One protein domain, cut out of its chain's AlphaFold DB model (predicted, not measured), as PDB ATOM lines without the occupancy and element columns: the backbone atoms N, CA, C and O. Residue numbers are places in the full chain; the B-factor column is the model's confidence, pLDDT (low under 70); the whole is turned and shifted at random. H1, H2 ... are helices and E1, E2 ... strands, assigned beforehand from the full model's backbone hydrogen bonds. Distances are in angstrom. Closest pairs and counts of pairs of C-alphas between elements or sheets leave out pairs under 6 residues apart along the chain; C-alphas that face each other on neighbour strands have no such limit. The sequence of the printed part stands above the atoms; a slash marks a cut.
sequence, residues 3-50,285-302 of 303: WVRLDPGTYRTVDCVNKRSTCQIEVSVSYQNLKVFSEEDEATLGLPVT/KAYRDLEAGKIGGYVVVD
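AT A GLANCE: This is residues 3 to 50 and 285 to 302 of the 303 residues of the protein "DNA_pol_B_exo1 domain-containing protein" of Coprinopsis cinerea (strain Okayama-7 / 130 / ATCC MYA-4618 / FGSC 9003) (UniProt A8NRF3). With little regular structure, a parallel strand pair, E1 and E4, forms the middle, between hairpin E2 and E3 with its loop, residues 14 to 26, and helix H1 toward the opposite end. Residues 289 to 294 stick out; 289 to 290 belong to H2. The printed part has 66 residues, 26 in named elements, ordered E1, E2, E3, H1, H2, E4: class mixed. It is only just loose, close to compact: radius of gyration of the C-alphas 13.4 A, spans 38 by 26 by 22 A.

IN THESE COORDINATES: E1, residues 3 to 6, starts at C-alpha 3 (117.585, 124.058, 111.215) and measures 10.3 A. E2, 11 to 13, measures 6.7 A; E3, 27 to 29, 6.5 A; H1, 39 to 44, 8.6 A; H2, 285 to 290, 8.9 A. E4, 298 to 301, measures 9.8 A, ending at C-alpha 301 (125.187, 127.854, 105.021).

HOW THE PARTS SIT: E1 and E4 are parallel at 32 degrees, N 4 to O 298 2.7 A. Hairpin E2 and E3 is antiparallel, N 12 to O 28 2.8 A. The closest C-alphas of E1 and H1, Trp 3 and Glu 42, are 7.3 A apart. H1 and H2 are apart; in both, every O i to N i+4 pair is within hydrogen-bond range.

THE WHOLE: Residues 51 to 284 are cut out, C-alphas 50 and 285 lying 10.4 A apart. E2 to E3 is a long link. pLDDT is under 70 at 286 to 302.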
ATOM      1  N   TRP A   3     116.386 123.796 112.000       86.50
ATOM      2  CA  TRP A   3     117.585 124.058 111.215       86.50
ATOM      3  C   TRP A   3     117.394 123.565 109.781       86.50
ATOM      4  O   TRP A   3     116.856 122.485 109.531       86.50
ATOM      5  N   VAL A   4     117.825 124.377 108.822       90.31
ATOM      6  CA  VAL A   4     117.868 124.024 107.408       90.31
ATOM      7  C   VAL A   4     119.293 124.153 106.898       90.31
ATOM      8  O   VAL A   4     120.007 125.084 107.262       90.31
ATOM      9  N   ARG A   5     119.704 123.227 106.038       91.12
ATOM     10  CA  ARG A   5     121.015 123.216 105.395       91.12
ATOM     11  C   ARG A   5     120.859 123.426 103.896       91.12
ATOM     12  O   ARG A   5     120.002 122.812 103.258       91.12
ATOM     13  N   LEU A   6     121.733 124.265 103.351       93.75
ATOM     14  CA  LEU A   6     121.945 124.406 101.915       93.75
ATOM     15  C   LEU A   6     123.300 123.797 101.567       93.75
ATOM     16  O   LEU A   6     124.319 124.228 102.103       93.75
ATOM     17  N   ASP A   7     123.319 122.800 100.687       93.12
ATOM     18  CA  ASP A   7     124.583 122.190 100.273       93.12
ATOM     19  C   ASP A   7     125.315 123.067  99.246       93.12
ATOM     20  O   ASP A   7     124.664 123.712  98.410       93.12
ATOM     21  N   PRO A   8     126.658 123.058  99.238       94.00
ATOM     22  CA  PRO A   8     127.442 123.756  98.225       94.00
ATOM     23  C   PRO A   8     126.996 123.408  96.798       94.00
ATOM     24  O   PRO A   8     126.715 122.257  96.467       94.00
ATOM     25  N   GLY A   9     126.896 124.427  95.941       93.88
ATOM     26  CA  GLY A   9     126.459 124.284  94.546       93.88
ATOM     27  C   GLY A   9     124.945 124.142  94.337       93.88
ATOM     28  O   GLY A   9     124.494 124.143  93.192       93.88
ATOM     29  N   THR A  10     124.143 124.060  95.404       95.06
ATOM     30  CA  THR A  10     122.678 123.909  95.290       95.06
ATOM     31  C   THR A  10     121.899 125.224  95.345       95.06
ATOM     32  O   THR A  10     120.714 125.248  94.997       95.06
ATOM     33  N   TYR A  11     122.561 126.310  95.744       95.62
ATOM     34  CA  TYR A  11     122.004 127.654  95.867       95.62
ATOM     35  C   TYR A  11     122.813 128.665  95.047       95.62
ATOM     36  O   TYR A  11     123.966 128.431  94.685       95.62
ATOM     37  N   ARG A  12     122.198 129.811  94.749       95.25
ATOM     38  CA  ARG A  12     122.851 130.965  94.120       95.25
ATOM     39  C   ARG A  12     122.829 132.134  95.083       95.25
ATOM     40  O   ARG A  12     121.769 132.476  95.603       95.25
ATOM     41  N   THR A  13     123.976 132.754  95.311       94.56
ATOM     42  CA  THR A  13     124.047 134.015  96.050       94.56
ATOM     43  C   THR A  13     123.453 135.143  95.211       94.56
ATOM     44  O   THR A  13     123.574 135.162  93.986       94.56
ATOM     45  N   VAL A  14     122.763 136.069  95.872       94.56
ATOM     46  CA  VAL A  14     122.236 137.278  95.234       94.56
ATOM     47  C   VAL A  14     123.274 138.385  95.360       94.56
ATOM     48  O   VAL A  14     123.690 138.737  96.470       94.56
ATOM     49  N   ASP A  15     123.680 138.947  94.222       92.06
ATOM     50  CA  ASP A  15     124.616 140.069  94.174       92.06
ATOM     51  C   ASP A  15     124.108 141.261  94.989       92.06
ATOM     52  O   ASP A  15     122.910 141.546  95.037       92.06
ATOM     53  N   CYS A  16     125.032 142.010  95.593       87.56
ATOM     54  CA  CYS A  16     124.708 143.117  96.497       87.56
ATOM     55  C   CYS A  16     123.760 144.164  95.882       87.56
ATOM     56  O   CYS A  16     122.872 144.665  96.577       87.56
ATOM     57  N   VAL A  17     123.909 144.445  94.583       91.31
ATOM     58  CA  VAL A  17     123.071 145.384  93.819       91.31
ATOM     59  C   VAL A  17     121.641 144.882  93.614       91.31
ATOM     60  O   VAL A  17     120.725 145.690  93.503       91.31
ATOM     61  N   ASN A  18     121.444 143.562  93.620       93.69
ATOM     62  CA  ASN A  18     120.160 142.907  93.369       93.69
ATOM     63  C   ASN A  18     119.452 142.463  94.656       93.69
ATOM     64  O   ASN A  18     118.297 142.044  94.597       93.69
ATOM     65  N   LYS A  19     120.118 142.555  95.817       93.81
ATOM     66  CA  LYS A  19     119.523 142.191  97.108       93.81
ATOM     67  C   LYS A  19     118.241 142.970  97.363       93.81
ATOM     68  O   LYS A  19     118.254 144.206  97.335       93.81
ATOM     69  N   ARG A  20     117.170 142.266  97.715       93.12
ATOM     70  CA  ARG A  20     115.898 142.874  98.140       93.12
ATOM     71  C   ARG A  20     115.779 142.985  99.652       93.12
ATOM     72  O   ARG A  20     114.906 143.703 100.137       93.12
ATOM     73  N   SER A  21     116.660 142.319 100.394       93.19
ATOM     74  CA  SER A  21     116.705 142.360 101.851       93.19
ATOM     75  C   SER A  21     117.868 143.193 102.397       93.19
ATOM     76  O   SER A  21     118.803 143.559 101.677       93.19
ATOM     77  N   THR A  22     117.820 143.484 103.694       92.00
ATOM     78  CA  THR A  22     118.936 144.025 104.481       92.00
ATOM     79  C   THR A  22     119.817 142.921 105.077       92.00
ATOM     80  O   THR A  22     120.745 143.220 105.825       92.00
ATOM     81  N   CYS A  23     119.560 141.648 104.751       93.88
ATOM     82  CA  CYS A  23     120.301 140.514 105.290       93.88
ATOM     83  C   CYS A  23     121.750 140.472 104.776       93.88
ATOM     84  O   CYS A  23     122.065 140.785 103.617       93.88
ATOM     85  N   GLN A  24     122.648 139.989 105.638       93.81
ATOM     86  CA  GLN A  24     124.054 139.773 105.289       93.81
ATOM     87  C   GLN A  24     124.200 138.767 104.140       93.81
ATOM     88  O   GLN A  24     124.975 139.001 103.211       93.81
ATOM     89  N   ILE A  25     123.390 137.708 104.146       93.62
ATOM     90  CA  ILE A  25     123.362 136.659 103.125       93.62
ATOM     91  C   ILE A  25     121.955 136.611 102.521       93.62
ATOM     92  O   ILE A  25     120.968 136.522 103.245       93.62
ATOM     93  N   GLU A  26     121.872 136.685 101.192       95.25
ATOM     94  CA  GLU A  26     120.636 136.499 100.428       95.25
ATOM     95  C   GLU A  26     120.929 135.473  99.335       95.25
ATOM     96  O   GLU A  26     121.884 135.628  98.569       95.25
ATOM     97  N   VAL A  27     120.154 134.392  99.316       94.81
ATOM     98  CA  VAL A  27     120.357 133.257  98.413       94.81
ATOM     99  C   VAL A  27     119.038 132.850  97.777       94.81
ATOM    100  O   VAL A  27     117.975 132.958  98.386       94.81
ATOM    101  N   SER A  28     119.117 132.354  96.549       93.69
ATOM    102  CA  SER A  28     118.022 131.693  95.852       93.69
ATOM    103  C   SER A  28     118.332 130.205  95.745       93.69
ATOM    104  O   SER A  28     119.425 129.819  95.328       93.69
ATOM    105  N   VAL A  29     117.380 129.363  96.134       93.94
ATOM    106  CA  VAL A  29     117.529 127.906  96.136       93.94
ATOM    107  C   VAL A  29     116.217 127.249  95.722       93.94
ATOM    108  O   VAL A  29     115.136 127.744  96.041       93.94
ATOM    109  N   SER A  30     116.306 126.138  94.989       94.31
ATOM    110  CA  SER A  30     115.138 125.293  94.724       94.31
ATOM    111  C   SER A  30     114.666 124.661  96.028       94.31
ATOM    112  O   SER A  30     115.484 124.142  96.785       94.31
ATOM    113  N   TYR A  31     113.356 124.622  96.270       90.75
ATOM    114  CA  TYR A  31     112.809 123.990  97.473       90.75
ATOM    115  C   TYR A  31     113.203 122.507  97.600       90.75
ATOM    116  O   TYR A  31     113.286 121.989  98.706       90.75
ATOM    117  N   GLN A  32     113.493 121.836  96.480       93.69
ATOM    118  CA  GLN A  32     113.940 120.436  96.444       93.69
ATOM    119  C   GLN A  32     115.342 120.241  97.038       93.69
ATOM    120  O   GLN A  32     115.690 119.134  97.434       93.69
ATOM    121  N   ASN A  33     116.134 121.312  97.105       92.62
ATOM    122  CA  ASN A  33     117.487 121.298  97.652       92.62
ATOM    123  C   ASN A  33     117.533 121.762  99.120       92.62
ATOM    124  O   ASN A  33     118.606 121.772  99.717       92.62
ATOM    125  N   LEU A  34     116.398 122.171  99.706       90.62
ATOM    126  CA  LEU A  34     116.317 122.521 101.123       90.62
ATOM    127  C   LEU A  34     116.337 121.244 101.963       90.62
ATOM    128  O   LEU A  34     115.373 120.479 101.969       90.62
ATOM    129  N   LYS A  35     117.414 121.041 102.720       90.81
ATOM    130  CA  LYS A  35     117.474 119.979 103.726       90.81
ATOM    131  C   LYS A  35     116.977 120.531 105.050       90.81
ATOM    132  O   LYS A  35     117.644 121.367 105.648       90.81
ATOM    133  N   VAL A  36     115.808 120.087 105.492       89.81
ATOM    134  CA  VAL A  36     115.257 120.435 106.807       89.81
ATOM    135  C   VAL A  36     115.641 119.335 107.785       89.81
ATOM    136  O   VAL A  36     115.351 118.170 107.521       89.81
ATOM    137  N   PHE A  37     116.287 119.691 108.890       89.12
ATOM    138  CA  PHE A  37     116.674 118.725 109.910       89.12
ATOM    139  C   PHE A  37     115.496 118.373 110.825       89.12
ATOM    140  O   PHE A  37     114.698 119.229 111.224       89.12
ATOM    141  N   SER A  38     115.371 117.081 111.131       87.81
ATOM    142  CA  SER A  38     114.514 116.583 112.204       87.81
ATOM    143  C   SER A  38     115.145 116.866 113.575       87.81
ATOM    144  O   SER A  38     116.320 117.210 113.665       87.81
ATOM    145  N   GLU A  39     114.385 116.700 114.662       84.50
ATOM    146  CA  GLU A  39     114.954 116.854 116.015       84.50
ATOM    147  C   GLU A  39     116.060 115.812 116.293       84.50
ATOM    148  O   GLU A  39     117.020 116.104 117.003       84.50
ATOM    149  N   GLU A  40     115.969 114.619 115.691       88.62
ATOM    150  CA  GLU A  40     116.999 113.572 115.779       88.62
ATOM    151  C   GLU A  40     118.270 113.953 115.005       88.62
ATOM    152  O   GLU A  40     119.380 113.743 115.505       88.62
ATOM    153  N   ASP A  41     118.124 114.555 113.819       89.88
ATOM    154  CA  ASP A  41     119.253 115.076 113.037       89.88
ATOM    155  C   ASP A  41     119.962 116.202 113.797       89.88
ATOM    156  O   ASP A  41     121.186 116.198 113.915       89.88
ATOM    157  N   GLU A  42     119.192 117.150 114.346       88.44
ATOM    158  CA  GLU A  42     119.708 118.270 115.138       88.44
ATOM    159  C   GLU A  42     120.499 117.765 116.355       88.44
ATOM    160  O   GLU A  42     121.622 118.218 116.586       88.44
ATOM    161  N   ALA A  43     119.964 116.774 117.078       87.25
ATOM    162  CA  ALA A  43     120.643 116.148 118.210       87.25
ATOM    163  C   ALA A  43     121.921 115.403 117.791       87.25
ATOM    164  O   ALA A  43     122.955 115.533 118.446       87.25
ATOM    165  N   THR A  44     121.873 114.651 116.686       92.38
ATOM    166  CA  THR A  44     123.020 113.881 116.172       92.38
ATOM    167  C   THR A  44     124.156 114.791 115.708       92.38
ATOM    168  O   THR A  44     125.328 114.480 115.914       92.38
ATOM    169  N   LEU A  45     123.818 115.932 115.105       89.38
ATOM    170  CA  LEU A  45     124.774 116.935 114.636       89.38
ATOM    171  C   LEU A  45     125.245 117.889 115.746       89.38
ATOM    172  O   LEU A  45     126.120 118.716 115.494       89.38
ATOM    173  N   GLY A  46     124.681 117.791 116.955       88.75
ATOM    174  CA  GLY A  46     124.993 118.690 118.065       88.75
ATOM    175  C   GLY A  46     124.633 120.147 117.767       88.75
ATOM    176  O   GLY A  46     125.345 121.055 118.197       88.75
ATOM    177  N   LEU A  47     123.570 120.378 116.989       86.50
ATOM    178  CA  LEU A  47     123.099 121.726 116.690       86.50
ATOM    179  C   LEU A  47     122.440 122.341 117.927       86.50
ATOM    180  O   LEU A  47     121.743 121.639 118.665       86.50
ATOM    181  N   PRO A  48     122.616 123.654 118.151       84.81
ATOM    182  CA  PRO A  48     122.017 124.287 119.305       84.81
ATOM    183  C   PRO A  48     120.495 124.343 119.168       84.81
ATOM    184  O   PRO A  48     119.957 124.419 118.059       84.81
ATOM    185  N   VAL A  49     119.785 124.371 120.297       79.56
ATOM    186  CA  VAL A  49     118.304 124.336 120.315       79.56
ATOM    187  C   VAL A  49     117.699 125.507 119.531       79.56
ATOM    188  O   VAL A  49     116.629 125.397 118.933       79.56
ATOM    189  N   THR A  50     118.378 126.653 119.536       81.25
ATOM    190  CA  THR A  50     118.030 127.828 118.729       81.25
ATOM    191  C   THR A  50     119.287 128.476 118.149       81.25
ATOM    192  O   THR A  50     120.388 128.254 118.641       81.25
ATOM    193  N   LYS A 285     108.463 126.926 118.712       70.31
ATOM    194  CA  LYS A 285     107.885 125.608 118.408       70.31
ATOM    195  C   LYS A 285     106.423 125.721 117.987       70.31
ATOM    196  O   LYS A 285     106.068 125.171 116.958       70.31
ATOM    197  N   ALA A 286     105.607 126.523 118.669       67.69
ATOM    198  CA  ALA A 286     104.214 126.732 118.270       67.69
ATOM    199  C   ALA A 286     104.081 127.294 116.839       67.69
ATOM    200  O   ALA A 286     103.162 126.911 116.120       67.69
ATOM    201  N   TYR A 287     105.018 128.140 116.388       63.69
ATOM    202  CA  TYR A 287     105.084 128.554 114.976       63.69
ATOM    203  C   TYR A 287     105.393 127.394 114.022       63.69
ATOM    204  O   TYR A 287     104.835 127.348 112.933       63.69
ATOM    205  N   ARG A 288     106.243 126.435 114.424       59.09
ATOM    206  CA  ARG A 288     106.511 125.209 113.645       59.09
ATOM    207  C   ARG A 288     105.216 124.444 113.358       59.09
ATOM    208  O   ARG A 288     105.030 123.981 112.240       59.09
ATOM    209  N   ASP A 289     104.347 124.352 114.360       53.50
ATOM    210  CA  ASP A 289     103.149 123.513 114.311       53.50
ATOM    211  C   ASP A 289     101.966 124.218 113.626       53.50
ATOM    212  O   ASP A 289     101.150 123.575 112.968       53.50
ATOM    213  N   LEU A 290     101.886 125.549 113.737       52.12
ATOM    214  CA  LEU A 290     100.882 126.373 113.051       52.12
ATOM    215  C   LEU A 290     101.179 126.552 111.550       52.12
ATOM    216  O   LEU A 290     100.250 126.764 110.771       52.12
ATOM    217  N   GLU A 291     102.446 126.457 111.133       48.19
ATOM    218  CA  GLU A 291     102.899 126.734 109.762       48.19
ATOM    219  C   GLU A 291     103.375 125.496 108.980       48.19
ATOM    220  O   GLU A 291     104.245 125.601 108.115       48.19
ATOM    221  N   ALA A 292     102.739 124.333 109.149       38.22
ATOM    222  CA  ALA A 292     102.947 123.169 108.268       38.22
ATOM    223  C   ALA A 292     102.635 123.426 106.761       38.22
ATOM    224  O   ALA A 292     102.652 122.499 105.956       38.22
ATOM    225  N   GLY A 293     102.374 124.679 106.355       36.31
ATOM    226  CA  GLY A 293     102.226 125.123 104.968       36.31
ATOM    227  C   GLY A 293     103.083 126.325 104.529       36.31
ATOM    228  O   GLY A 293     102.988 126.694 103.359       36.31
ATOM    229  N   LYS A 294     103.899 126.965 105.389       38.09
ATOM    230  CA  LYS A 294     104.773 128.103 105.009       38.09
ATOM    231  C   LYS A 294     106.073 128.062 105.826       38.09
ATOM    232  O   LYS A 294     106.051 128.081 107.042       38.09
ATOM    233  N   ILE A 295     107.215 127.923 105.159       40.50
ATOM    234  CA  ILE A 295     108.491 127.551 105.791       40.50
ATOM    235  C   ILE A 295     109.111 128.743 106.548       40.50
ATOM    236  O   ILE A 295     109.570 129.694 105.917       40.50
ATOM    237  N   GLY A 296     109.200 128.647 107.880       43.75
ATOM    238  CA  GLY A 296     110.090 129.439 108.740       43.75
ATOM    239  C   GLY A 296     111.153 128.550 109.411       43.75
ATOM    240  O   GLY A 296     110.822 127.644 110.183       43.75
ATOM    241  N   GLY A 297     112.438 128.781 109.120       47.72
ATOM    242  CA  GLY A 297     113.562 127.980 109.629       47.72
ATOM    243  C   GLY A 297     114.874 128.768 109.713       47.72
ATOM    244  O   GLY A 297     114.996 129.839 109.122       47.72
ATOM    245  N   TYR A 298     115.844 128.250 110.468       48.69
ATOM    246  CA  TYR A 298     117.190 128.820 110.594       48.69
ATOM    247  C   TYR A 298     118.102 128.245 109.518       48.69
ATOM    248  O   TYR A 298     118.188 127.030 109.398       48.69
ATOM    249  N   VAL A 299     118.799 129.083 108.754       44.41
ATOM    250  CA  VAL A 299     119.652 128.613 107.653       44.41
ATOM    251  C   VAL A 299     121.095 128.438 108.125       44.41
ATOM    252  O   VAL A 299     121.740 129.411 108.510       44.41
ATOM    253  N   VAL A 300     121.616 127.213 108.040       41.41
ATOM    254  CA  VAL A 300     123.055 126.924 108.038       41.41
ATOM    255  C   VAL A 300     123.531 126.946 106.591       41.41
ATOM    256  O   VAL A 300     123.049 126.178 105.753       41.41
ATOM    257  N   VAL A 301     124.481 127.827 106.301       37.41
ATOM    258  CA  VAL A 301     125.187 127.854 105.021       37.41
ATOM    259  C   VAL A 301     126.601 127.359 105.284       37.41
ATOM    260  O   VAL A 301     127.330 127.989 106.047       37.41
ATOM    261  N   ASP A 302     126.958 126.223 104.689       40.19
ATOM    262  CA  ASP A 302     128.333 125.721 104.698       40.19
ATOM    263  C   ASP A 302     129.077 126.376 103.511       40.19
ATOM    264  O   ASP A 302     128.540 126.320 102.393       40.19
TER     265      ASP A 302